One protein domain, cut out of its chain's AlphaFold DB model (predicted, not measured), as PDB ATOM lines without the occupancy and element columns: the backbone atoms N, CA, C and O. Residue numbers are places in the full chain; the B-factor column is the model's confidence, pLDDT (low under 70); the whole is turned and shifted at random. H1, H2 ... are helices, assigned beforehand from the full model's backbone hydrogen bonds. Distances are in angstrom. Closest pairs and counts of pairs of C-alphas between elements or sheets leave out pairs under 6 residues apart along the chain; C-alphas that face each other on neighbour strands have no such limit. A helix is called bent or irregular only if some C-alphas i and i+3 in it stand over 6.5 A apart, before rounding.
ATOM      1  N   TYR A  38     364.379 104.163 156.383       95.56
ATOM      2  CA  TYR A  38     363.899 104.526 157.720       95.56
ATOM      3  C   TYR A  38     364.276 103.482 158.786       95.56
ATOM      4  O   TYR A  38     364.231 103.776 159.979       95.56
ATOM      5  N   GLU A  39     364.736 102.296 158.377       96.69
ATOM      6  CA  GLU A  39     365.247 101.242 159.265       96.69
ATOM      7  C   GLU A  39     366.722 101.440 159.644       96.69
ATOM      8  O   GLU A  39     367.355 100.563 160.231       96.69
ATOM      9  N   GLU A  40     367.295 102.612 159.363       97.12
ATOM     10  CA  GLU A  40     368.670 102.961 159.734       97.12
ATOM     11  C   GLU A  40     368.952 102.789 161.240       97.12
ATOM     12  O   GLU A  40     370.077 102.477 161.639       97.12
ATOM     13  N   ILE A  41     367.925 102.887 162.092       96.06
ATOM     14  CA  ILE A  41     368.035 102.620 163.532       96.06
ATOM     15  C   ILE A  41     368.541 101.202 163.851       96.06
ATOM     16  O   ILE A  41     369.175 100.992 164.890       96.06
ATOM     17  N   HIS A  42     368.334 100.232 162.954       96.19
ATOM     18  CA  HIS A  42     368.827  98.867 163.121       96.19
ATOM     19  C   HIS A  42     370.357  98.826 163.216       96.19
ATOM     20  O   HIS A  42     370.905  98.136 164.076       96.19
ATOM     21  N   ARG A  43     371.060  99.649 162.421       97.38
ATOM     22  CA  ARG A  43     372.527  99.739 162.460       97.38
ATOM     23  C   ARG A  43     373.034 100.169 163.836       97.38
ATOM     24  O   ARG A  43     374.008  99.615 164.343       97.38
ATOM     25  N   TYR A  44     372.367 101.139 164.455       96.44
ATOM     26  CA  TYR A  44     372.726 101.626 165.790       96.44
ATOM     27  C   TYR A  44     372.320 100.643 166.887       96.44
ATOM     28  O   TYR A  44     373.050 100.473 167.859       96.44
ATOM     29  N   SER A  45     371.207  99.934 166.705       96.19
ATOM     30  CA  SER A  45     370.789  98.864 167.615       96.19
ATOM     31  C   SER A  45     371.826  97.735 167.650       96.19
ATOM     32  O   SER A  45     372.222  97.294 168.728       96.19
ATOM     33  N   LEU A  46     372.359  97.343 166.485       95.38
ATOM     34  CA  LEU A  46     373.484  96.409 166.388       95.38
ATOM     35  C   LEU A  46     374.759  96.978 167.026       95.38
ATOM     36  O   LEU A  46     375.453  96.254 167.737       95.38
ATOM     37  N   LEU A  47     375.051  98.271 166.855       96.50
ATOM     38  CA  LEU A  47     376.221  98.912 167.472       96.50
ATOM     39  C   LEU A  47     376.182  98.871 169.011       96.50
ATOM     40  O   LEU A  47     377.232  98.782 169.645       96.50
ATOM     41  N   PHE A  48     374.990  98.899 169.618       95.44
ATOM     42  CA  PHE A  48     374.813  98.846 171.077       95.44
ATOM     43  C   PHE A  48     374.427  97.472 171.628       95.44
ATOM     44  O   PHE A  48     374.262  97.311 172.841       95.44
ATOM     45  N   SER A  49     374.371  96.461 170.769       93.75
ATOM     46  CA  SER A  49     374.137  95.076 171.163       93.75
ATOM     47  C   SER A  49     375.333  94.477 171.935       93.75
ATOM     48  O   SER A  49     376.463  94.960 171.804       93.75
ATOM     49  N   PRO A  50     375.123  93.430 172.757       89.94
ATOM     50  CA  PRO A  50     376.184  92.770 173.526       89.94
ATOM     51  C   PRO A  50     376.989  91.728 172.718       89.94
ATOM     52  O   PRO A  50     377.678  90.905 173.313       89.94
ATOM     53  N   ILE A  51     376.894  91.734 171.385       91.19
ATOM     54  CA  ILE A  51     377.617  90.817 170.484       91.19
ATOM     55  C   ILE A  51     378.865  91.501 169.884       91.19
ATOM     56  O   ILE A  51     379.005  92.719 170.017       91.19
ATOM     57  N   PRO A  52     379.767  90.774 169.186       93.94
ATOM     58  CA  PRO A  52     380.976  91.363 168.600       93.94
ATOM     59  C   PRO A  52     380.732  92.534 167.639       93.94
ATOM     60  O   PRO A  52     381.610  93.375 167.467       93.94
ATOM     61  N   ASP A  53     379.542  92.643 167.035       93.69
ATOM     62  CA  ASP A  53     379.176  93.808 166.219       93.69
ATOM     63  C   ASP A  53     379.064  95.114 167.005       93.69
ATOM     64  O   ASP A  53     379.267  96.183 166.422       93.69
ATOM     65  N   GLY A  54     378.781  95.016 168.303       94.62
ATOM     66  CA  GLY A  54     378.709  96.114 169.252       94.62
ATOM     67  C   GLY A  54     379.826  96.072 170.292       94.62
ATOM     68  O   GLY A  54     379.602  96.474 171.433       94.62
ATOM     69  N   SER A  55     381.015  95.580 169.937       95.88
ATOM     70  CA  SER A  55     382.180  95.590 170.829       95.88
ATOM     71  C   SER A  55     382.646  97.016 171.169       95.88
ATOM     72  O   SER A  55     382.365  97.983 170.453       95.88
ATOM     73  N   LEU A  56     383.407  97.155 172.260       95.44
ATOM     74  CA  LEU A  56     384.019  98.420 172.687       95.44
ATOM     75  C   LEU A  56     384.803  99.086 171.549       95.44
ATOM     76  O   LEU A  56     384.628 100.280 171.287       95.44
ATOM     77  N   THR A  57     385.619  98.292 170.853       94.88
ATOM     78  CA  THR A  57     386.519  98.735 169.779       94.88
ATOM     79  C   THR A  57     385.762  99.231 168.545       94.88
ATOM     80  O   THR A  57     386.262 100.072 167.804       94.88
ATOM     81  N   ARG A  58     384.507  98.800 168.352       96.00
ATOM     82  CA  ARG A  58     383.624  99.294 167.281       96.00
ATOM     83  C   ARG A  58     382.794 100.507 167.688       96.00
ATOM     84  O   ARG A  58     382.561 101.389 166.863       96.00
ATOM     85  N   ARG A  59     382.355 100.583 168.948       96.62
ATOM     86  CA  ARG A  59     381.553 101.709 169.461       96.62
ATOM     87  C   ARG A  59     382.352 103.002 169.516       96.62
ATOM     88  O   ARG A  59     381.851 104.050 169.106       96.62
ATOM     89  N   PHE A  60     383.578 102.932 170.035       96.62
ATOM     90  CA  PHE A  60     384.369 104.127 170.314       96.62
ATOM     91  C   PHE A  60     384.610 104.999 169.067       96.62
ATOM     92  O   PHE A  60     384.274 106.182 169.136       96.62
ATOM     93  N   PRO A  61     385.084 104.477 167.915       96.25
ATOM     94  CA  PRO A  61     385.340 105.309 166.736       96.25
ATOM     95  C   PRO A  61     384.092 106.019 166.196       96.25
ATOM     96  O   PRO A  61     384.165 107.188 165.820       96.25
ATOM     97  N   VAL A  62     382.934 105.348 166.193       97.12
ATOM     98  CA  VAL A  62     381.673 105.929 165.695       97.12
ATOM     99  C   VAL A  62     381.224 107.084 166.584       97.12
ATOM    100  O   VAL A  62     380.952 108.183 166.098       97.12
ATOM    101  N   LEU A  63     381.202 106.858 167.898       97.25
ATOM    102  CA  LEU A  63     380.838 107.884 168.871       97.25
ATOM    103  C   LEU A  63     381.836 109.049 168.862       97.25
ATOM    104  O   LEU A  63     381.439 110.207 168.972       97.25
ATOM    105  N   LEU A  64     383.126 108.757 168.677       96.88
ATOM    106  CA  LEU A  64     384.172 109.765 168.556       96.88
ATOM    107  C   LEU A  64     383.951 110.658 167.332       96.88
ATOM    108  O   LEU A  64     384.037 111.878 167.446       96.88
ATOM    109  N   VAL A  65     383.633 110.078 166.171       97.81
ATOM    110  CA  VAL A  65     383.314 110.842 164.956       97.81
ATOM    111  C   VAL A  65     382.098 111.738 165.185       97.81
ATOM    112  O   VAL A  65     382.147 112.912 164.822       97.81
ATOM    113  N   MET A  66     381.047 111.236 165.842       97.38
ATOM    114  CA  MET A  66     379.877 112.047 166.196       97.38
ATOM    115  C   MET A  66     380.234 113.205 167.138       97.38
ATOM    116  O   MET A  66     379.845 114.343 166.876       97.38
ATOM    117  N   LEU A  67     381.023 112.955 168.191       96.69
ATOM    118  CA  LEU A  67     381.494 113.998 169.111       96.69
ATOM    119  C   LEU A  67     382.292 115.073 168.381       96.69
ATOM    120  O   LEU A  67     382.061 116.265 168.589       96.69
ATOM    121  N   CYS A  68     383.234 114.650 167.542       96.62
ATOM    122  CA  CYS A  68     384.088 115.532 166.763       96.62
ATOM    123  C   CYS A  68     383.260 116.379 165.786       96.62
ATOM    124  O   CYS A  68     383.404 117.602 165.750       96.62
ATOM    125  N   LEU A  69     382.320 115.757 165.067       97.44
ATOM    126  CA  LEU A  69     381.413 116.438 164.143       97.44
ATOM    127  C   LEU A  69     380.570 117.499 164.862       97.44
ATOM    128  O   LEU A  69     380.561 118.659 164.445       97.44
ATOM    129  N   ILE A  70     379.919 117.128 165.970       96.81
ATOM    130  CA  ILE A  70     379.085 118.037 166.770       96.81
ATOM    131  C   ILE A  70     379.934 119.171 167.353       96.81
ATOM    132  O   ILE A  70     379.556 120.338 167.253       96.81
ATOM    133  N   THR A  71     381.105 118.863 167.914       94.25
ATOM    134  CA  THR A  71     381.995 119.865 168.520       94.25
ATOM    135  C   THR A  71     382.459 120.888 167.487       94.25
ATOM    136  O   THR A  71     382.345 122.096 167.715       94.25
ATOM    137  N   CYS A  72     382.944 120.433 166.328       94.81
ATOM    138  CA  CYS A  72     383.351 121.324 165.245       94.81
ATOM    139  C   CYS A  72     382.180 122.156 164.716       94.81
ATOM    140  O   CYS A  72     382.355 123.355 164.492       94.81
ATOM    141  N   LEU A  73     380.992 121.561 164.562       95.19
ATOM    142  CA  LEU A  73     379.792 122.268 164.118       95.19
ATOM    143  C   LEU A  73     379.396 123.374 165.105       95.19
ATOM    144  O   LEU A  73     379.205 124.515 164.694       95.19
ATOM    145  N   VAL A  74     379.349 123.077 166.406       94.31
ATOM    146  CA  VAL A  74     379.021 124.056 167.456       94.31
ATOM    147  C   VAL A  74     380.024 125.210 167.474       94.31
ATOM    148  O   VAL A  74     379.632 126.376 167.548       94.31
ATOM    149  N   VAL A  75     381.327 124.918 167.382       92.44
ATOM    150  CA  VAL A  75     382.364 125.962 167.342       92.44
ATOM    151  C   VAL A  75     382.229 126.820 166.084       92.44
ATOM    152  O   VAL A  75     382.334 128.047 166.174       92.44
ATOM    153  N   LEU A  76     381.962 126.199 164.934       91.94
ATOM    154  CA  LEU A  76     381.811 126.896 163.662       91.94
ATOM    155  C   LEU A  76     380.562 127.787 163.637       91.94
ATOM    156  O   LEU A  76     380.663 128.937 163.222       91.94
ATOM    157  N   LEU A  77     379.419 127.301 164.133       93.56
ATOM    158  CA  LEU A  77     378.181 128.082 164.232       93.56
ATOM    159  C   LEU A  77     378.325 129.256 165.205       93.56
ATOM    160  O   LEU A  77     377.858 130.354 164.923       93.56
ATOM    161  N   ARG A  78     379.017 129.056 166.332       91.19
ATOM    162  CA  ARG A  78     379.171 130.099 167.355       91.19
ATOM    163  C   ARG A  78     380.189 131.180 166.987       91.19
ATOM    164  O   ARG A  78     380.071 132.304 167.463       91.19
ATOM    165  N   ARG A  79     381.244 130.842 166.238       87.12
ATOM    166  CA  ARG A  79     382.388 131.748 165.992       87.12
ATOM    167  C   ARG A  79     382.639 132.066 164.524       87.12
ATOM    168  O   ARG A  79     383.587 132.786 164.221       87.12
ATOM    169  N   GLY A  80     381.871 131.481 163.613       88.75
ATOM    170  CA  GLY A  80     382.042 131.609 162.168       88.75
ATOM    171  C   GLY A  80     383.240 130.844 161.600       88.75
ATOM    172  O   GLY A  80     383.152 130.403 160.456       88.75
ATOM    173  N   GLN A  81     384.316 130.649 162.383       87.69
ATOM    174  CA  GLN A  81     385.565 129.977 162.003       87.69
ATOM    175  C   GLN A  81     386.270 129.268 163.174       87.69
ATOM    176  O   GLN A  81     386.177 129.690 164.329       87.69
ATOM    177  N   ILE A  82     387.047 128.226 162.859       87.75
ATOM    178  CA  ILE A  82     387.964 127.557 163.795       87.75
ATOM    179  C   ILE A  82     389.351 128.187 163.614       87.75
ATOM    180  O   ILE A  82     389.933 128.116 162.535       87.75
ATOM    181  N   ARG A  83     389.890 128.834 164.657       83.62
ATOM    182  CA  ARG A  83     391.213 129.481 164.574       83.62
ATOM    183  C   ARG A  83     392.292 128.423 164.328       83.62
ATOM    184  O   ARG A  83     392.340 127.431 165.045       83.62
ATOM    185  N   GLY A  84     393.156 128.666 163.344       83.62
ATOM    186  CA  GLY A  84     394.199 127.720 162.933       83.62
ATOM    187  C   GLY A  84     393.770 126.726 161.846       83.62
ATOM    188  O   GLY A  84     394.591 125.914 161.442       83.62
ATOM    189  N   ALA A  85     392.529 126.798 161.345       88.94
ATOM    190  CA  ALA A  85     392.057 125.978 160.231       88.94
ATOM    191  C   ALA A  85     391.382 126.832 159.146       88.94
ATOM    192  O   ALA A  85     390.656 127.785 159.436       88.94
ATOM    193  N   ALA A  86     391.597 126.478 157.877       92.75
ATOM    194  CA  ALA A  86     390.968 127.165 156.754       92.75
ATOM    195  C   ALA A  86     389.460 126.862 156.688       92.75
ATOM    196  O   ALA A  86     389.031 125.706 156.765       92.75
ATOM    197  N   LEU A  87     388.650 127.904 156.494       93.06
ATOM    198  CA  LEU A  87     387.186 127.837 156.521       93.06
ATOM    199  C   LEU A  87     386.574 126.917 155.460       93.06
ATOM    200  O   LEU A  87     385.736 126.075 155.784       93.06
ATOM    201  N   GLY A  88     386.982 127.082 154.200       94.88
ATOM    202  CA  GLY A  88     386.446 126.317 153.069       94.88
ATOM    203  C   GLY A  88     386.645 124.806 153.235       94.88
ATOM    204  O   GLY A  88     385.652 124.075 153.256       94.88
ATOM    205  N   PRO A  89     387.893 124.327 153.418       95.56
ATOM    206  CA  PRO A  89     388.172 122.913 153.658       95.56
ATOM    207  C   PRO A  89     387.463 122.355 154.895       95.56
ATOM    208  O   PRO A  89     386.881 121.279 154.818       95.56
ATOM    209  N   SER A  90     387.428 123.106 156.002       95.56
ATOM    210  CA  SER A  90     386.752 122.667 157.232       95.56
ATOM    211  C   SER A  90     385.255 122.433 157.005       95.56
ATOM    212  O   SER A  90     384.723 121.400 157.399       95.56
ATOM    213  N   ARG A  91     384.569 123.351 156.309       96.25
ATOM    214  CA  ARG A  91     383.145 123.198 155.957       96.25
ATOM    215  C   ARG A  91     382.901 122.003 155.041       96.25
ATOM    216  O   ARG A  91     381.948 121.264 155.264       96.25
ATOM    217  N   ARG A  92     383.766 121.794 154.042       97.06
ATOM    218  CA  ARG A  92     383.675 120.638 153.136       97.06
ATOM    219  C   ARG A  92     383.878 119.324 153.886       97.06
ATOM    220  O   ARG A  92     383.104 118.405 153.670       97.06
ATOM    221  N   LEU A  93     384.843 119.251 154.803       96.94
ATOM    222  CA  LEU A  93     385.089 118.061 155.622       96.94
ATOM    223  C   LEU A  93     383.885 117.713 156.512       96.94
ATOM    224  O   LEU A  93     383.462 116.557 156.550       96.94
ATOM    225  N   LEU A  94     383.305 118.710 157.191       97.00
ATOM    226  CA  LEU A  94     382.099 118.518 158.004       97.00
ATOM    227  C   LEU A  94     380.906 118.092 157.139       97.00
ATOM    228  O   LEU A  94     380.189 117.167 157.506       97.00
ATOM    229  N   GLY A  95     380.736 118.725 155.974       97.25
ATOM    230  CA  GLY A  95     379.688 118.389 155.013       97.25
ATOM    231  C   GLY A  95     379.813 116.966 154.473       97.25
ATOM    232  O   GLY A  95     378.830 116.236 154.489       97.25
ATOM    233  N   VAL A  96     381.015 116.543 154.067       97.75
ATOM    234  CA  VAL A  96     381.281 115.169 153.607       97.75
ATOM    235  C   VAL A  96     380.986 114.171 154.720       97.75
ATOM    236  O   VAL A  96     380.255 113.221 154.486       97.75
ATOM    237  N   THR A  97     381.469 114.415 155.943       97.56
ATOM    238  CA  THR A  97     381.224 113.511 157.079       97.56
ATOM    239  C   THR A  97     379.726 113.381 157.383       97.56
ATOM    240  O   THR A  97     379.225 112.272 157.548       97.56
ATOM    241  N   ALA A  98     378.993 114.498 157.435       97.31
ATOM    242  CA  ALA A  98     377.551 114.486 157.681       97.31
ATOM    243  C   ALA A  98     376.782 113.796 156.542       97.31
ATOM    244  O   ALA A  98     375.907 112.969 156.794       97.31
ATOM    245  N   LEU A  99     377.144 114.080 155.288       97.31
ATOM    246  CA  LEU A  99     376.529 113.455 154.121       97.31
ATOM    247  C   LEU A  99     376.832 111.954 154.052       97.31
ATOM    248  O   LEU A  99     375.976 111.196 153.611       97.31
ATOM    249  N   SER A 100     377.991 111.496 154.540       97.00
ATOM    250  CA  SER A 100     378.300 110.068 154.650       97.00
ATOM    251  C   SER A 100     377.324 109.333 155.570       97.00
ATOM    252  O   SER A 100     376.912 108.232 155.219       97.00
ATOM    253  N   PHE A 101     376.887 109.926 156.691       96.31
ATOM    254  CA  PHE A 101     375.831 109.329 157.528       96.31
ATOM    255  C   PHE A 101     374.496 109.217 156.780       96.31
ATOM    256  O   PHE A 101     373.812 108.204 156.893       96.31
ATOM    257  N   VAL A 102     374.144 110.222 155.972       96.12
ATOM    258  CA  VAL A 102     372.920 110.198 155.153       96.12
ATOM    259  C   VAL A 102     373.021 109.152 154.040       96.12
ATOM    260  O   VAL A 102     372.097 108.370 153.848       96.12
ATOM    261  N   ALA A 103     374.153 109.080 153.339       96.56
ATOM    262  CA  ALA A 103     374.393 108.082 152.298       96.56
ATOM    263  C   ALA A 103     374.336 106.653 152.862       96.56
ATOM    264  O   ALA A 103     373.769 105.754 152.247       96.56
ATOM    265  N   LEU A 104     374.858 106.464 154.072       96.69
ATOM    266  CA  LEU A 104     374.774 105.216 154.819       96.69
ATOM    267  C   LEU A 104     373.326 104.819 155.170       96.69
ATOM    268  O   LEU A 104     373.036 103.622 155.233       96.69
ATOM    269  N   ALA A 105     372.406 105.774 155.343       96.56
ATOM    270  CA  ALA A 105     370.980 105.491 155.527       96.56
ATOM    271  C   ALA A 105     370.308 104.947 154.256       96.56
ATOM    272  O   ALA A 105     369.292 104.264 154.345       96.56
ATOM    273  N   LEU A 106     370.896 105.167 153.079       96.75
ATOM    274  CA  LEU A 106     370.371 104.677 151.802       96.75
ATOM    275  C   LEU A 106     370.879 103.276 151.431       96.75
ATOM    276  O   LEU A 106     370.458 102.727 150.416       96.75
ATOM    277  N   THR A 107     371.779 102.676 152.221       96.56
ATOM    278  CA  THR A 107     372.277 101.324 151.928       96.56
ATOM    279  C   THR A 107     371.236 100.262 152.294       96.56
ATOM    280  O   THR A 107     370.688 100.349 153.397       96.56
ATOM    281  N   PRO A 108     371.028  99.232 151.453       95.94
ATOM    282  CA  PRO A 108     370.031  98.183 151.690       95.94
ATOM    283  C   PRO A 108     370.365  97.288 152.892       95.94
ATOM    284  O   PRO A 108     369.469  96.739 153.511       95.94
ATOM    285  N   THR A 109     371.641  97.163 153.278       96.50
ATOM    286  CA  THR A 109     372.051  96.411 154.475       96.50
ATOM    287  C   THR A 109     372.552  97.333 155.594       96.50
ATOM    288  O   THR A 109     373.299  98.298 155.371       96.50
ATOM    289  N   LYS A 110     372.134  97.055 156.836       96.56
ATOM    290  CA  LYS A 110     372.345  97.915 158.019       96.56
ATOM    291  C   LYS A 110     373.380  97.375 159.012       96.56
ATOM    292  O   LYS A 110     373.142  97.365 160.214       96.56
ATOM    293  N   HIS A 111     374.557  96.965 158.543       95.56
ATOM    294  CA  HIS A 111     375.603  96.433 159.427       95.56
ATOM    295  C   HIS A 111     376.528  97.504 160.021       95.56
ATOM    296  O   HIS A 111     376.732  98.572 159.437       95.56
ATOM    297  N   THR A 112     377.143  97.188 161.168       96.62
ATOM    298  CA  THR A 112     378.072  98.088 161.876       96.62
ATOM    299  C   THR A 112     379.433  98.202 161.193       96.62
ATOM    300  O   THR A 112     380.072  99.247 161.287       96.62
ATOM    301  N   HIS A 113     379.867  97.193 160.433       95.94
ATOM    302  CA  HIS A 113     381.137  97.252 159.700       95.94
ATOM    303  C   HIS A 113     381.143  98.313 158.580       95.94
ATOM    304  O   HIS A 113     382.212  98.770 158.181       95.94
ATOM    305  N   HIS A 114     379.976  98.797 158.132       97.12
ATOM    306  CA  HIS A 114     379.885  99.915 157.181       97.12
ATOM    307  C   HIS A 114     380.434 101.232 157.752       97.12
ATOM    308  O   HIS A 114     380.877 102.093 156.993       97.12
ATOM    309  N   PHE A 115     380.475 101.389 159.082       97.56
ATOM    310  CA  PHE A 115     381.086 102.559 159.716       97.56
ATOM    311  C   PHE A 115     382.593 102.684 159.439       97.56
ATOM    312  O   PHE A 115     383.154 103.761 159.641       97.56
ATOM    313  N   GLY A 116     383.240 101.639 158.907       96.12
ATOM    314  CA  GLY A 116     384.635 101.685 158.467       96.12
ATOM    315  C   GLY A 116     384.935 102.791 157.448       96.12
ATOM    316  O   GLY A 116     386.058 103.287 157.414       96.12
ATOM    317  N   ILE A 117     383.935 103.270 156.693       96.31
ATOM    318  CA  ILE A 117     384.093 104.415 155.777       96.31
ATOM    319  C   ILE A 117     384.598 105.679 156.489       96.31
ATOM    320  O   ILE A 117     385.338 106.477 155.913       96.31
ATOM    321  N   PHE A 118     384.257 105.850 157.770       96.94
ATOM    322  CA  PHE A 118     384.675 107.011 158.545       96.94
ATOM    323  C   PHE A 118     386.161 106.999 158.901       96.94
ATOM    324  O   PHE A 118     386.672 108.045 159.288       96.94
ATOM    325  N   ALA A 119     386.891 105.898 158.706       95.19
ATOM    326  CA  ALA A 119     388.349 105.904 158.837       95.19
ATOM    327  C   ALA A 119     389.012 106.889 157.851       95.19
ATOM    328  O   ALA A 119     390.014 107.516 158.194       95.19
ATOM    329  N   ALA A 120     388.411 107.104 156.672       93.56
ATOM    330  CA  ALA A 120     388.933 108.013 155.650       93.56
ATOM    331  C   ALA A 120     388.878 109.500 156.057       93.56
ATOM    332  O   ALA A 120     389.722 110.288 155.639       93.56
ATOM    333  N   VAL A 121     387.891 109.896 156.869       95.38
ATOM    334  CA  VAL A 121     387.668 111.303 157.268       95.38
ATOM    335  C   VAL A 121     387.871 111.555 158.763       95.38
ATOM    336  O   VAL A 121     388.139 112.684 159.172       95.38
ATOM    337  N   GLY A 122     387.780 110.513 159.588       94.44
ATOM    338  CA  GLY A 122     387.766 110.590 161.046       94.44
ATOM    339  C   GLY A 122     389.060 111.145 161.628       94.44
ATOM    340  O   GLY A 122     389.002 111.975 162.528       94.44
ATOM    341  N   GLY A 123     390.219 110.776 161.072       93.81
ATOM    342  CA  GLY A 123     391.511 111.325 161.501       93.81
ATOM    343  C   GLY A 123     391.617 112.836 161.264       93.81
ATOM    344  O   GLY A 123     391.968 113.589 162.173       93.81
ATOM    345  N   ALA A 124     391.232 113.301 160.071       95.19
ATOM    346  CA  ALA A 124     391.203 114.728 159.746       95.19
ATOM    347  C   ALA A 124     390.192 115.490 160.621       95.19
ATOM    348  O   ALA A 124     390.473 116.592 161.096       95.19
ATOM    349  N   LEU A 125     389.030 114.886 160.881       96.06
ATOM    350  CA  LEU A 125     388.001 115.457 161.742       96.06
ATOM    351  C   LEU A 125     388.454 115.537 163.208       96.06
ATOM    352  O   LEU A 125     388.220 116.551 163.868       96.06
ATOM    353  N   ALA A 126     389.144 114.515 163.716       94.25
ATOM    354  CA  ALA A 126     389.725 114.510 165.056       94.25
ATOM    355  C   ALA A 126     390.829 115.571 165.193       94.25
ATOM    356  O   ALA A 126     390.857 116.291 166.190       94.25
ATOM    357  N   ALA A 127     391.678 115.747 164.176       92.69
ATOM    358  CA  ALA A 127     392.684 116.810 164.152       92.69
ATOM    359  C   ALA A 127     392.041 118.210 164.177       92.69
ATOM    360  O   ALA A 127     392.437 119.071 164.967       92.69
ATOM    361  N   LEU A 128     390.993 118.425 163.374       93.44
ATOM    362  CA  LEU A 128     390.218 119.667 163.391       93.44
ATOM    363  C   LEU A 128     389.545 119.898 164.754       93.44
ATOM    364  O   LEU A 128     389.520 121.023 165.257       93.44
ATOM    365  N   THR A 129     389.044 118.832 165.377       93.44
ATOM    366  CA  THR A 129     388.434 118.877 166.711       93.44
ATOM    367  C   THR A 129     389.462 119.208 167.781       93.44
ATOM    368  O   THR A 129     389.181 120.029 168.645       93.44
ATOM    369  N   ALA A 130     390.676 118.658 167.707       90.38
ATOM    370  CA  ALA A 130     391.761 119.000 168.623       90.38
ATOM    371  C   ALA A 130     392.100 120.499 168.545       90.38
ATOM    372  O   ALA A 130     392.233 121.159 169.578       90.38
ATOM    373  N   LEU A 131     392.150 121.078 167.338       87.81
ATOM    374  CA  LEU A 131     392.310 122.529 167.161       87.81
ATOM    375  C   LEU A 131     391.132 123.305 167.762       87.81
ATOM    376  O   LEU A 131     391.342 124.275 168.496       87.81
ATOM    377  N   ALA A 132     389.901 122.857 167.505       87.62
ATOM    378  CA  ALA A 132     388.685 123.475 168.026       87.62
ATOM    379  C   ALA A 132     388.576 123.393 169.560       87.62
ATOM    380  O   ALA A 132     388.050 124.319 170.178       87.62
ATOM    381  N   ALA A 133     389.104 122.329 170.169       83.25
ATOM    382  CA  ALA A 133     389.112 122.097 171.611       83.25
ATOM    383  C   ALA A 133     390.323 122.720 172.332       83.25
ATOM    384  O   ALA A 133     390.341 122.819 173.562       83.25
ATOM    385  N   SER A 134     391.326 123.176 171.578       79.88
ATOM    386  CA  SER A 134     392.549 123.767 172.121       79.88
ATOM    387  C   SER A 134     392.271 124.995 172.994       79.88
ATOM    388  O   SER A 134     391.306 125.732 172.778       79.88
ATOM    389  N   SER A 135     393.167 125.288 173.943       66.19
ATOM    390  CA  SER A 135     393.068 126.469 174.821       66.19
ATOM    391  C   SER A 135     392.985 127.798 174.059       66.19
ATOM    392  O   SER A 135     392.408 128.770 174.548       66.19
ATOM    393  N   THR A 136     393.532 127.851 172.840       62.19
ATOM    394  CA  THR A 136     393.497 129.053 171.994       62.19
ATOM    395  C   THR A 136     392.108 129.340 171.426       62.19
ATOM    396  O   THR A 136     391.753 130.508 171.220       62.19
ATOM    397  N   VAL A 137     391.307 128.292 171.212       66.69
ATOM    398  CA  VAL A 137     389.916 128.382 170.768       66.69
ATOM    399  C   VAL A 137     389.002 128.360 171.997       66.69
ATOM    400  O   VAL A 137     388.325 129.352 172.283       66.69
ATOM    401  N   LEU A 138     389.041 127.307 172.808       73.12
ATOM    402  CA  LEU A 138     388.332 127.201 174.085       73.12
ATOM    403  C   LEU A 138     389.130 127.842 175.232       73.12
ATOM    404  O   LEU A 138     389.708 127.162 176.079       73.12
ATOM    405  N   ARG A 139     389.103 129.179 175.297       73.06
ATOM    406  CA  ARG A 139     389.770 129.948 176.366       73.06
ATOM    407  C   ARG A 139     389.229 129.625 177.769       73.06
ATOM    408  O   ARG A 139     389.995 129.477 178.720       73.06
ATOM    409  N   SER A 140     387.911 129.459 177.902       79.56
ATOM    410  CA  SER A 140     387.266 129.176 179.192       79.56
ATOM    411  C   SER A 140     387.592 127.764 179.700       79.56
ATOM    412  O   SER A 140     387.471 126.785 178.959       79.56
ATOM    413  N   ARG A 141     387.985 127.656 180.978       81.31
ATOM    414  CA  ARG A 141     388.200 126.372 181.676       81.31
ATOM    415  C   ARG A 141     386.932 125.515 181.685       81.31
ATOM    416  O   ARG A 141     387.018 124.325 181.410       81.31
ATOM    417  N   ARG A 142     385.762 126.145 181.848       86.56
ATOM    418  CA  ARG A 142     384.442 125.503 181.764       86.56
ATOM    419  C   ARG A 142     384.267 124.698 180.481       86.56
ATOM    420  O   ARG A 142     383.984 123.512 180.531       86.56
ATOM    421  N   ASN A 143     384.448 125.326 179.318       89.19
ATOM    422  CA  ASN A 143     384.169 124.650 178.049       89.19
ATOM    423  C   ASN A 143     385.153 123.497 177.778       89.19
ATOM    424  O   ASN A 143     384.769 122.508 177.161       89.19
ATOM    425  N   ARG A 144     386.400 123.604 178.259       87.50
ATOM    426  CA  ARG A 144     387.378 122.506 178.196       87.50
ATOM    427  C   ARG A 144     386.965 121.334 179.085       87.50
ATOM    428  O   ARG A 144     387.023 120.195 178.638       87.50
ATOM    429  N   ALA A 145     386.498 121.620 180.301       89.75
ATOM    430  CA  ALA A 145     385.976 120.607 181.212       89.75
ATOM    431  C   ALA A 145     384.725 119.910 180.641       89.75
ATOM    432  O   ALA A 145     384.646 118.688 180.693       89.75
ATOM    433  N   VAL A 146     383.809 120.651 180.002       92.81
ATOM    434  CA  VAL A 146     382.637 120.073 179.311       92.81
ATOM    435  C   VAL A 146     383.049 119.163 178.152       92.81
ATOM    436  O   VAL A 146     382.516 118.066 178.022       92.81
ATOM    437  N   PHE A 147     384.007 119.584 177.319       92.94
ATOM    438  CA  PHE A 147     384.498 118.744 176.222       92.94
ATOM    439  C   PHE A 147     385.134 117.447 176.741       92.94
ATOM    440  O   PHE A 147     384.821 116.364 176.251       92.94
ATOM    441  N   PHE A 148     385.979 117.548 177.772       93.38
ATOM    442  CA  PHE A 148     386.584 116.381 178.411       93.38
ATOM    443  C   PHE A 148     385.532 115.452 179.033       93.38
ATOM    444  O   PHE A 148     385.608 114.241 178.849       93.38
ATOM    445  N   ALA A 149     384.514 116.008 179.695       95.25
ATOM    446  CA  ALA A 149     383.395 115.231 180.216       95.25
ATOM    447  C   ALA A 149     382.658 114.479 179.098       95.25
ATOM    448  O   ALA A 149     382.425 113.283 179.228       95.25
ATOM    449  N   GLY A 150     382.353 115.141 177.976       95.88
ATOM    450  CA  GLY A 150     381.717 114.501 176.818       95.88
ATOM    451  C   GLY A 150     382.547 113.348 176.245       95.88
ATOM    452  O   GLY A 150     382.008 112.283 175.943       95.88
ATOM    453  N   LEU A 151     383.869 113.523 176.171       96.06
ATOM    454  CA  LEU A 151     384.792 112.471 175.749       96.06
ATOM    455  C   LEU A 151     384.795 111.276 176.720       96.06
ATOM    456  O   LEU A 151     384.758 110.131 176.275       96.06
ATOM    457  N   MET A 152     384.781 111.528 178.033       96.94
ATOM    458  CA  MET A 152     384.677 110.482 179.061       96.94
ATOM    459  C   MET A 152     383.331 109.758 179.037       96.94
ATOM    460  O   MET A 152     383.313 108.541 179.185       96.94
ATOM    461  N   VAL A 153     382.219 110.458 178.793       97.69
ATOM    462  CA  VAL A 153     380.892 109.834 178.641       97.69
ATOM    463  C   VAL A 153     380.876 108.877 177.454       97.69
ATOM    464  O   VAL A 153     380.411 107.748 177.579       97.69
ATOM    465  N   ILE A 154     381.417 109.295 176.312       97.19
ATOM    466  CA  ILE A 154     381.486 108.442 175.122       97.19
ATOM    467  C   ILE A 154     382.383 107.233 175.351       97.19
ATOM    468  O   ILE A 154     382.012 106.117 174.987       97.19
ATOM    469  N   LEU A 155     383.534 107.436 175.991       96.94
ATOM    470  CA  LEU A 155     384.425 106.343 176.348       96.94
ATOM    471  C   LEU A 155     383.753 105.373 177.331       96.94
ATOM    472  O   LEU A 155     383.847 104.163 177.152       96.94
ATOM    473  N   ALA A 156     383.017 105.888 178.321       97.06
ATOM    474  CA  ALA A 156     382.238 105.083 179.256       97.06
ATOM    475  C   ALA A 156     381.163 104.265 178.530       97.06
ATOM    476  O   ALA A 156     380.997 103.080 178.815       97.06
ATOM    477  N   PHE A 157     380.469 104.875 177.565       95.81
ATOM    478  CA  PHE A 157     379.436 104.211 176.775       95.81
ATOM    479  C   PHE A 157     380.021 103.122 175.869       95.81
ATOM    480  O   PHE A 157     379.479 102.018 175.805       95.81
ATOM    481  N   ALA A 158     381.173 103.378 175.245       96.50
ATOM    482  CA  ALA A 158     381.922 102.361 174.513       96.50
ATOM    483  C   ALA A 158     382.360 101.207 175.434       96.50
ATOM    484  O   ALA A 158     382.185 100.044 175.082       96.50
ATOM    485  N   ALA A 159     382.819 101.519 176.652       96.12
ATOM    486  CA  ALA A 159     383.255 100.541 177.650       96.12
ATOM    487  C   ALA A 159     382.133  99.669 178.244       96.12
ATOM    488  O   ALA A 159     382.412  98.749 179.010       96.12
ATOM    489  N   THR A 160     380.867  99.921 177.895       95.69
ATOM    490  CA  THR A 160     379.763  98.996 178.212       95.69
ATOM    491  C   THR A 160     379.685  97.801 177.255       95.69
ATOM    492  O   THR A 160     378.977  96.836 177.554       95.69
ATOM    493  N   GLY A 161     380.383  97.855 176.115       94.38
ATOM    494  CA  GLY A 161     380.554  96.722 175.204       94.38
ATOM    495  C   GLY A 161     381.629  95.751 175.694       94.38
ATOM    496  O   GLY A 161     382.478  96.104 176.515       94.38
ATOM    497  N   THR A 162     381.600  94.520 175.192       94.69
ATOM    498  CA  THR A 162     382.677  93.540 175.403       94.69
ATOM    499  C   THR A 162     383.879  93.867 174.508       94.69
ATOM    500  O   THR A 162     383.759  94.614 173.534       94.69
ATOM    501  N   ASN A 163     385.049  93.302 174.803       95.75
ATOM    502  CA  ASN A 163     386.215  93.333 173.914       95.75
ATOM    503  C   ASN A 163     386.210  92.111 172.975       95.75
ATOM    504  O   ASN A 163     387.187  91.375 172.863       95.75
ATOM    505  N   ALA A 164     385.060  91.843 172.356       94.12
ATOM    506  CA  ALA A 164     384.880  90.686 171.493       94.12
ATOM    507  C   ALA A 164     385.333  90.962 170.054       94.12
ATOM    508  O   ALA A 164     385.099  92.041 169.505       94.12
ATOM    509  N   TRP A 165     385.906  89.935 169.428       94.50
ATOM    510  CA  TRP A 165     386.302  89.916 168.020       94.50
ATOM    511  C   TRP A 165     385.656  88.721 167.318       94.50
ATOM    512  O   TRP A 165     385.164  87.795 167.963       94.50
ATOM    513  N   TRP A 166     385.603  88.760 165.989       93.94
ATOM    514  CA  TRP A 166     384.875  87.760 165.212       93.94
ATOM    515  C   TRP A 166     385.606  86.425 165.124       93.94
ATOM    516  O   TRP A 166     386.806  86.384 164.859       93.94
ATOM    517  N   TYR A 167     384.833  85.344 165.255       92.75
ATOM    518  CA  TYR A 167     385.267  83.968 165.026       92.75
ATOM    519  C   TYR A 167     386.590  83.645 165.747       92.75
ATOM    520  O   TYR A 167     386.704  83.888 166.949       92.75
ATOM    521  N   VAL A 168     387.591  83.122 165.035       93.25
ATOM    522  CA  VAL A 168     388.882  82.739 165.619       93.25
ATOM    523  C   VAL A 168     389.720  83.916 166.125       93.25
ATOM    524  O   VAL A 168     390.594  83.723 166.964       93.25
ATOM    525  N   SER A 169     389.444  85.146 165.678       90.88
ATOM    526  CA  SER A 169     390.169  86.339 166.139       90.88
ATOM    527  C   SER A 169     389.840  86.711 167.586       90.88
ATOM    528  O   SER A 169     390.559  87.503 168.186       90.88
ATOM    529  N   GLY A 170     388.738  86.189 168.136       91.38
ATOM    530  CA  GLY A 170     388.331  86.422 169.522       91.38
ATOM    531  C   GLY A 170     388.938  85.450 170.533       91.38
ATOM    532  O   GLY A 170     388.796  85.670 171.736       91.38
ATOM    533  N   TRP A 171     389.592  84.375 170.087       91.94
ATOM    534  CA  TRP A 171     390.112  83.362 171.001       91.94
ATOM    535  C   TRP A 171     391.259  83.924 171.852       91.94
ATOM    536  O   TRP A 171     392.178  84.556 171.344       91.94
ATOM    537  N   GLY A 172     391.172  83.735 173.172       90.06
ATOM    538  CA  GLY A 172     392.162  84.240 174.130       90.06
ATOM    539  C   GLY A 172     392.097  85.748 174.414       90.06
ATOM    540  O   GLY A 172     392.850  86.228 175.263       90.06
ATOM    541  N   VAL A 173     391.219  86.514 173.749       94.56
ATOM    542  CA  VAL A 173     391.140  87.971 173.949       94.56
ATOM    543  C   VAL A 173     390.593  88.286 175.352       94.56
ATOM    544  O   VAL A 173     389.540  87.773 175.732       94.56
ATOM    545  N   PRO A 174     391.244  89.160 176.143       93.75
ATOM    546  CA  PRO A 174     390.730  89.556 177.453       93.75
ATOM    547  C   PRO A 174     389.367  90.250 177.359       93.75
ATOM    548  O   PRO A 174     389.194  91.154 176.544       93.75
ATOM    549  N   TRP A 175     388.435  89.879 178.246       94.38
ATOM    550  CA  TRP A 175     387.066  90.419 178.293       94.38
ATOM    551  C   TRP A 175     386.286  90.249 176.972       94.38
ATOM    552  O   TRP A 175     385.522  91.131 176.579       94.38
ATOM    553  N   PHE A 176     386.466  89.128 176.267       92.75
ATOM    554  CA  PHE A 176     385.694  88.824 175.054       92.75
ATOM    555  C   PHE A 176     384.213  88.513 175.348       92.75
ATOM    556  O   PHE A 176     383.336  88.838 174.556       92.75
ATOM    557  N   ASP A 177     383.925  87.914 176.501       92.12
ATOM    558  CA  ASP A 177     382.605  87.434 176.934       92.12
ATOM    559  C   ASP A 177     381.884  88.399 177.886       92.12
ATOM    560  O   ASP A 177     380.671  88.325 178.078       92.12
ATOM    561  N   LYS A 178     382.630  89.324 178.491       92.94
ATOM    562  CA  LYS A 178     382.134  90.249 179.508       92.94
ATOM    563  C   LYS A 178     382.662  91.659 179.298       92.94
ATOM    564  O   LYS A 178     383.592  91.902 178.540       92.94
ATOM    565  N   ARG A 179     382.066  92.619 179.997       95.00
ATOM    566  CA  ARG A 179     382.506  94.018 179.950       95.00
ATOM    567  C   ARG A 179     383.874  94.172 180.632       95.00
ATOM    568  O   ARG A 179     384.114  93.500 181.647       95.00
ATOM    569  N   PRO A 180     384.750  95.067 180.138       95.19
ATOM    570  CA  PRO A 180     386.010  95.377 180.801       95.19
ATOM    571  C   PRO A 180     385.791  95.781 182.260       95.19
ATOM    572  O   PRO A 180     385.074  96.736 182.570       95.19
ATOM    573  N   SER A 181     386.385  95.011 183.162       95.31
ATOM    574  CA  SER A 181     386.209  95.147 184.608       95.31
ATOM    575  C   SER A 181     387.433  94.633 185.358       95.31
ATOM    576  O   SER A 181     388.077  93.673 184.927       95.31
ATOM    577  N   ILE A 182     387.736  95.277 186.485       94.00
ATOM    578  CA  ILE A 182     388.822  94.924 187.407       94.00
ATOM    579  C   ILE A 182     388.175  94.681 188.770       94.00
ATOM    580  O   ILE A 182     387.421  95.528 189.239       94.00
ATOM    581  N   GLU A 183     388.401  93.508 189.370       91.69
ATOM    582  CA  GLU A 183     387.840  93.130 190.687       91.69
ATOM    583  C   GLU A 183     386.307  93.308 190.811       91.69
ATOM    584  O   GLU A 183     385.773  93.579 191.879       91.69
ATOM    585  N   GLY A 184     385.571  93.167 189.701       89.50
ATOM    586  CA  GLY A 184     384.113  93.350 189.657       89.50
ATOM    587  C   GLY A 184     383.650  94.796 189.426       89.50
ATOM    588  O   GLY A 184     382.478  95.019 189.122       89.50
ATOM    589  N   TYR A 185     384.555  95.775 189.463       94.25
ATOM    590  CA  TYR A 185     384.258  97.158 189.101       94.25
ATOM    591  C   TYR A 185     384.388  97.358 187.590       94.25
ATOM    592  O   TYR A 185     385.443  97.132 186.993       94.25
ATOM    593  N   ASN A 186     383.299  97.790 186.951       96.12
ATOM    594  CA  ASN A 186     383.269  98.025 185.508       96.12
ATOM    595  C   ASN A 186     384.052  99.291 185.130       96.12
ATOM    596  O   ASN A 186     383.866 100.350 185.739       96.12
ATOM    597  N   ALA A 187     384.840  99.214 184.054       95.25
ATOM    598  CA  ALA A 187     385.559 100.364 183.504       95.25
ATOM    599  C   ALA A 187     384.600 101.503 183.116       95.25
ATOM    600  O   ALA A 187     384.902 102.674 183.337       95.25
ATOM    601  N   SER A 188     383.403 101.169 182.615       96.19
ATOM    602  CA  SER A 188     382.358 102.147 182.294       96.19
ATOM    603  C   SER A 188     381.957 103.004 183.499       96.19
ATOM    604  O   SER A 188     381.786 104.210 183.357       96.19
ATOM    605  N   THR A 189     381.841 102.407 184.691       96.75
ATOM    606  CA  THR A 189     381.463 103.127 185.917       96.75
ATOM    607  C   THR A 189     382.566 104.088 186.341       96.75
ATOM    608  O   THR A 189     382.290 105.246 186.642       96.75
ATOM    609  N   PHE A 190     383.821 103.639 186.305       96.44
ATOM    610  CA  PHE A 190     384.974 104.480 186.625       96.44
ATOM    611  C   PHE A 190     385.082 105.692 185.686       96.44
ATOM    612  O   PHE A 190     385.235 106.826 186.134       96.44
ATOM    613  N   LEU A 191     384.912 105.471 184.382       96.50
ATOM    614  CA  LEU A 191     384.917 106.537 183.380       96.50
ATOM    615  C   LEU A 191     383.756 107.522 183.562       96.50
ATOM    616  O   LEU A 191     383.936 108.727 183.387       96.50
ATOM    617  N   LEU A 192     382.580 107.032 183.965       97.12
ATOM    618  CA  LEU A 192     381.429 107.878 184.280       97.12
ATOM    619  C   LEU A 192     381.695 108.737 185.525       97.12
ATOM    620  O   LEU A 192     381.374 109.921 185.515       97.12
ATOM    621  N   ILE A 193     382.357 108.197 186.554       97.69
ATOM    622  CA  ILE A 193     382.787 108.979 187.727       97.69
ATOM    623  C   ILE A 193     383.743 110.104 187.305       97.69
ATOM    624  O   ILE A 193     383.548 111.251 187.708       97.69
ATOM    625  N   ILE A 194     384.725 109.823 186.439       96.19
ATOM    626  CA  ILE A 194     385.626 110.858 185.899       96.19
ATOM    627  C   ILE A 194     384.831 111.915 185.118       96.19
ATOM    628  O   ILE A 194     385.065 113.114 185.291       96.19
ATOM    629  N   ALA A 195     383.867 111.496 184.293       97.00
ATOM    630  CA  ALA A 195     382.993 112.413 183.568       97.00
ATOM    631  C   ALA A 195     382.172 113.302 184.517       97.00
ATOM    632  O   ALA A 195     382.074 114.510 184.298       97.00
ATOM    633  N   ALA A 196     381.625 112.729 185.592       97.81
ATOM    634  CA  ALA A 196     380.862 113.453 186.601       97.81
ATOM    635  C   ALA A 196     381.734 114.480 187.335       97.81
ATOM    636  O   ALA A 196     381.334 115.634 187.470       97.81
ATOM    637  N   ILE A 197     382.958 114.109 187.729       96.88
ATOM    638  CA  ILE A 197     383.921 115.044 188.333       96.88
ATOM    639  C   ILE A 197     384.231 116.193 187.363       96.88
ATOM    640  O   ILE A 197     384.216 117.358 187.759       96.88
ATOM    641  N   ALA A 198     384.453 115.896 186.080       94.56
ATOM    642  CA  ALA A 198     384.691 116.919 185.065       94.56
ATOM    643  C   ALA A 198     383.488 117.862 184.876       94.56
ATOM    644  O   ALA A 198     383.681 119.069 184.710       94.56
ATOM    645  N   LEU A 199     382.254 117.351 184.957       96.12
ATOM    646  CA  LEU A 199     381.042 118.178 184.945       96.12
ATOM    647  C   LEU A 199     380.904 119.036 186.202       96.12
ATOM    648  O   LEU A 199     380.537 120.201 186.083       96.12
ATOM    649  N   ILE A 200     381.242 118.516 187.384       96.62
ATOM    650  CA  ILE A 200     381.259 119.303 188.626       96.62
ATOM    651  C   ILE A 200     382.275 120.440 188.506       96.62
ATOM    652  O   ILE A 200     381.950 121.586 188.805       96.62
ATOM    653  N   VAL A 201     383.480 120.165 187.996       92.19
ATOM    654  CA  VAL A 201     384.484 121.207 187.723       92.19
ATOM    655  C   VAL A 201     383.945 122.230 186.724       92.19
ATOM    656  O   VAL A 201     384.081 123.430 186.948       92.19
ATOM    657  N   ALA A 202     383.293 121.785 185.646       92.38
ATOM    658  CA  ALA A 202     382.667 122.688 184.685       92.38
ATOM    659  C   ALA A 202     381.578 123.560 185.331       92.38
ATOM    660  O   ALA A 202     381.496 124.747 185.025       92.38
ATOM    661  N   PHE A 203     380.773 122.993 186.226       94.44
ATOM    662  CA  PHE A 203     379.715 123.695 186.944       94.44
ATOM    663  C   PHE A 203     380.280 124.717 187.938       94.44
ATOM    664  O   PHE A 203     379.885 125.877 187.914       94.44
ATOM    665  N   VAL A 204     381.279 124.347 188.740       92.81
ATOM    666  CA  VAL A 204     381.963 125.276 189.654       92.81
ATOM    667  C   VAL A 204     382.624 126.416 188.877       92.81
ATOM    668  O   VAL A 204     382.477 127.580 189.237       92.81
ATOM    669  N   GLU A 205     383.307 126.111 187.772       89.38
ATOM    670  CA  GLU A 205     383.895 127.129 186.895       89.38
ATOM    671  C   GLU A 205     382.839 127.954 186.151       89.38
ATOM    672  O   GLU A 205     383.168 129.035 185.682       89.38
ATOM    673  N   HIS A 206     381.597 127.475 186.023       90.38
ATOM    674  CA  HIS A 206     380.470 128.256 185.514       90.38
ATOM    675  C   HIS A 206     379.964 129.249 186.568       90.38
ATOM    676  O   HIS A 206     379.750 130.408 186.234       90.38
ATOM    677  N   LEU A 207     379.844 128.824 187.829       90.56
ATOM    678  CA  LEU A 207     379.424 129.686 188.943       90.56
ATOM    679  C   LEU A 207     380.468 130.749 189.312       90.56
ATOM    680  O   LEU A 207     380.120 131.818 189.796       90.56
ATOM    681  N   ARG A 208     381.755 130.472 189.080       86.62
ATOM    682  CA  ARG A 208     382.860 131.422 189.302       86.62
ATOM    683  C   ARG A 208     382.990 132.493 188.217       86.62
ATOM    684  O   ARG A 208     383.900 133.318 188.306       86.62
ATOM    685  N   ILE A 209     382.171 132.450 187.163       78.62
ATOM    686  CA  ILE A 209     382.225 133.455 186.099       78.62
ATOM    687  C   ILE A 209     381.669 134.755 186.663       78.62
ATOM    688  O   ILE A 209     380.463 134.911 186.807       78.62
ATOM    689  N   ASP A 210     382.569 135.684 186.957       71.56
ATOM    690  CA  ASP A 210     382.203 137.063 187.230       71.56
ATOM    691  C   ASP A 210     381.928 137.767 185.894       71.56
ATOM    692  O   ASP A 210     382.835 137.976 185.080       71.56
ATOM    693  N   GLU A 211     380.656 138.065 185.636       66.75
ATOM    694  CA  GLU A 211     380.183 138.678 184.391       66.75
ATOM    695  C   GLU A 211     380.748 140.098 184.200       66.75
ATOM    696  O   GLU A 211     380.889 140.562 183.068       66.75
ATOM    697  N   THR A 232     394.800 120.059 173.701       59.81
ATOM    698  CA  THR A 232     394.821 119.032 172.643       59.81
ATOM    699  C   THR A 232     395.143 117.636 173.175       59.81
ATOM    700  O   THR A 232     394.770 116.649 172.543       59.81
ATOM    701  N   ALA A 233     395.785 117.536 174.345       71.75
ATOM    702  CA  ALA A 233     396.176 116.269 174.955       71.75
ATOM    703  C   ALA A 233     395.036 115.266 175.175       71.75
ATOM    704  O   ALA A 233     395.254 114.113 174.827       71.75
ATOM    705  N   PRO A 234     393.854 115.606 175.730       85.50
ATOM    706  CA  PRO A 234     392.945 114.565 176.210       85.50
ATOM    707  C   PRO A 234     392.448 113.663 175.080       85.50
ATOM    708  O   PRO A 234     392.533 112.445 175.202       85.50
ATOM    709  N   LEU A 235     392.015 114.249 173.959       91.00
ATOM    710  CA  LEU A 235     391.541 113.497 172.795       91.00
ATOM    711  C   LEU A 235     392.617 112.533 172.279       91.00
ATOM    712  O   LEU A 235     392.377 111.332 172.186       91.00
ATOM    713  N   SER A 236     393.815 113.050 172.000       90.88
ATOM    714  CA  SER A 236     394.915 112.254 171.448       90.88
ATOM    715  C   SER A 236     395.429 111.200 172.427       90.88
ATOM    716  O   SER A 236     395.710 110.081 172.013       90.88
ATOM    717  N   VAL A 237     395.528 111.531 173.718       91.25
ATOM    718  CA  VAL A 237     395.975 110.602 174.766       91.25
ATOM    719  C   VAL A 237     394.999 109.441 174.899       91.25
ATOM    720  O   VAL A 237     395.431 108.298 174.946       91.25
ATOM    721  N   ILE A 238     393.693 109.703 174.902       93.44
ATOM    722  CA  ILE A 238     392.679 108.648 175.020       93.44
ATOM    723  C   ILE A 238     392.679 107.741 173.793       93.44
ATOM    724  O   ILE A 238     392.688 106.522 173.945       93.44
ATOM    725  N   CYS A 239     392.733 108.315 172.588       94.50
ATOM    726  CA  CYS A 239     392.856 107.524 171.366       94.50
ATOM    727  C   CYS A 239     394.132 106.667 171.376       94.50
ATOM    728  O   CYS A 239     394.075 105.488 171.043       94.50
ATOM    729  N   ALA A 240     395.267 107.229 171.803       94.25
ATOM    730  CA  ALA A 240     396.524 106.493 171.903       94.25
ATOM    731  C   ALA A 240     396.451 105.357 172.934       94.25
ATOM    732  O   ALA A 240     396.876 104.245 172.639       94.25
ATOM    733  N   LEU A 241     395.878 105.606 174.117       94.88
ATOM    734  CA  LEU A 241     395.703 104.586 175.155       94.88
ATOM    735  C   LEU A 241     394.815 103.430 174.686       94.88
ATOM    736  O   LEU A 241     395.123 102.281 174.985       94.88
ATOM    737  N   LEU A 242     393.747 103.715 173.937       95.25
ATOM    738  CA  LEU A 242     392.894 102.674 173.367       95.25
ATOM    739  C   LEU A 242     393.631 101.829 172.330       95.25
ATOM    740  O   LEU A 242     393.590 100.609 172.427       95.25
ATOM    741  N   ILE A 243     394.360 102.457 171.404       96.31
ATOM    742  CA  ILE A 243     395.163 101.733 170.407       96.31
ATOM    743  C   ILE A 243     396.211 100.856 171.101       96.31
ATOM    744  O   ILE A 243     396.364  99.685 170.763       96.31
ATOM    745  N   ILE A 244     396.909 101.394 172.104       97.06
ATOM    746  CA  ILE A 244     397.872 100.624 172.899       97.06
ATOM    747  C   ILE A 244     397.171  99.454 173.601       97.06
ATOM    748  O   ILE A 244     397.699  98.347 173.597       97.06
ATOM    749  N   GLY A 245     395.980  99.668 174.165       95.19
ATOM    750  CA  GLY A 245     395.181  98.621 174.802       95.19
ATOM    751  C   GLY A 245     394.733  97.520 173.835       95.19
ATOM    752  O   GLY A 245     394.778  96.342 174.188       95.19
ATOM    753  N   GLU A 246     394.351  97.876 172.608       94.88
ATOM    754  CA  GLU A 246     394.005  96.921 171.547       94.88
ATOM    755  C   GLU A 246     395.222  96.076 171.148       94.88
ATOM    756  O   GLU A 246     395.151  94.847 171.154       94.88
ATOM    757  N   VAL A 247     396.369  96.716 170.896       95.69
ATOM    758  CA  VAL A 247     397.626  96.022 170.573       95.69
ATOM    759  C   VAL A 247     398.068  95.122 171.728       95.69
ATOM    760  O   VAL A 247     398.417  93.963 171.508       95.69
ATOM    761  N   ALA A 248     398.001  95.612 172.968       95.31
ATOM    762  CA  ALA A 248     398.339  94.836 174.157       95.31
ATOM    763  C   ALA A 248     397.404  93.632 174.350       95.31
ATOM    764  O   ALA A 248     397.856  92.565 174.764       95.31
ATOM    765  N   SER A 249     396.116  93.770 174.011       93.88
ATOM    766  CA  SER A 249     395.154  92.663 174.069       93.88
ATOM    767  C   SER A 249     395.566  91.527 173.132       93.88
ATOM    768  O   SER A 249     395.598  90.376 173.558       93.88
ATOM    769  N   PHE A 250     395.955  91.840 171.893       93.06
ATOM    770  CA  PHE A 250     396.433  90.830 170.943       93.06
ATOM    771  C   PHE A 250     397.832  90.300 171.267       93.06
ATOM    772  O   PHE A 250     398.096  89.118 171.058       93.06
ATOM    773  N   ALA A 251     398.714  91.126 171.832       92.56
ATOM    774  CA  ALA A 251     399.999  90.650 172.341       92.56
ATOM    775  C   ALA A 251     399.797  89.601 173.449       92.56
ATOM    776  O   ALA A 251     400.464  88.567 173.455       92.56
ATOM    777  N   LYS A 252     398.816  89.819 174.335       92.12
ATOM    778  CA  LYS A 252     398.435  88.837 175.353       92.12
ATOM    779  C   LYS A 252     397.849  87.558 174.746       92.12
ATOM    780  O   LYS A 252     398.210  86.479 175.201       92.12
ATOM    781  N   VAL A 253     397.009  87.653 173.711       92.00
ATOM    782  CA  VAL A 253     396.498  86.469 172.983       92.00
ATOM    783  C   VAL A 253     397.649  85.600 172.485       92.00
ATOM    784  O   VAL A 253     397.640  84.391 172.691       92.00
ATOM    785  N   PHE A 254     398.667  86.222 171.882       89.25
ATOM    786  CA  PHE A 254     399.835  85.515 171.355       89.25
ATOM    787  C   PHE A 254     400.588  84.735 172.443       89.25
ATOM    788  O   PHE A 254     401.073  83.634 172.197       89.25
ATOM    789  N   GLN A 255     400.667  85.300 173.648       90.44
ATOM    790  CA  GLN A 255     401.301  84.661 174.797       90.44
ATOM    791  C   GLN A 255     400.457  83.509 175.364       90.44
ATOM    792  O   GLN A 255     400.989  82.432 175.610       90.44
ATOM    793  N   GLU A 256     399.158  83.722 175.585       88.75
ATOM    794  CA  GLU A 256     398.267  82.730 176.216       88.75
ATOM    795  C   GLU A 256     397.998  81.524 175.307       88.75
ATOM    796  O   GLU A 256     397.816  80.406 175.779       88.75
ATOM    797  N   GLN A 257     397.987  81.736 173.991       90.06
ATOM    798  CA  GLN A 257     397.736  80.686 173.004       90.06
ATOM    799  C   GLN A 257     399.014  80.046 172.463       90.06
ATOM    800  O   GLN A 257     398.969  79.363 171.436       90.06
ATOM    801  N   TRP A 258     400.151  80.248 173.131       87.00
ATOM    802  CA  TRP A 258     401.433  79.747 172.658       87.00
ATOM    803  C   TRP A 258     401.407  78.226 172.468       87.00
ATOM    804  O   TRP A 258     401.173  77.467 173.404       87.00
TER     805      TRP A 258
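This is residues 38 to 211 and 232 to 258 of the 392 residues of the protein "Putative arabinosyl transferase" of Saccharopolyspora erythraea (strain ATCC 11635 / DSM 40517 / JCM 4748 / NBRC 13426 / NCIMB 8594 / NRRL 2338) (UniProt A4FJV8). Three long helices, H2, H5 and H7, lie side by side in a row, neighbours running opposite ways, with H8 lengthwise beside H2 and H5 but shifted toward one end. On the side of H2 away from H5, H3 crosses it at a slant, while H1 and the bent H4 pack round H2; the stretch from H5 to H7, with short H6 in it, loops about at one end of the row. The printed part has 201 residues with eight named helices, H1 to H8 in order, and no named strand; its class is all helix. It is compact, with a radius of gyration of the C-alphas of 18.4 A, and spans 60 by 42 by 30 A.

H1 is residues 38 to 48, beginning at C-alpha 38 at (363.899, 104.526, 157.720); it is irregular, C-alphas 38 and 41 being 7.4 A apart. H2, residues 56 to 79, is 34.0 A long, and H3, residues 87 to 105, 27.6 A. H4, residues 112 to 133, was assigned as one helix by its hydrogen bonds but is bent, with C-alphas 120 and 123 7.2 A apart; its arms are H4a, residues 112 to 120, and H4b, residues 123 to 133. H5, residues 141 to 158, is 25.8 A long. H6 is residues 167 to 170. H7, residues 187 to 207, is 30.4 A long. H8, residues 232 to 256, is 36.6 A long and ends at C-alpha 256 at (398.267, 82.730, 176.216).

H2 and H5 touch at a shallow tilt of 26 degrees, opposite ways, closest at the C-alphas of Leu 56 and Ala 158, 4.8 A apart. With H8 they form a bundle, helices side by side, though H8 is close to but not clearly touching H2, at 7.9 A between C-alphas 57 and 246. H5 and H7 touch, closest at C-alphas 156 and 188, 4.2 A; H2 and H7 are apart. H2 and H3 form a helical hairpin at a steep tilt of 44 degrees, closest at C-alphas 69 and 94, 6.5 A. H4b touches H2, closest at C-alphas 68 and 129, 5.5 A, and H8, closest at C-alphas 130 and 232, 5.1 A. H1 touches H4a, about perpendicular at 88 degrees, closest at C-alphas 43 and 112, 5.8 A. H6 touches no helix. In H3, H4b, H5 and H7 every O i to N i+4 pair is within hydrogen-bond range; in H1 4 of 7 are, in H2 18 of 20, in H8 20 of 21 and in H4a 0 of 5, with 6 of 6 O i to N i+3 pairs, while H6 is too short for an i+4 pair.

The C-alphas farthest apart, of Glu 211 and Trp 258, are 63.7 A apart. Residues 212 to 231 are not printed; C-alphas 211 and 232 are 27.2 A apart across the cut. The link from H6 to H7, 16 residues, is long. Mean pLDDT of the printed part is 92.7; residues 135 to 137, 211 and 232 are under 70.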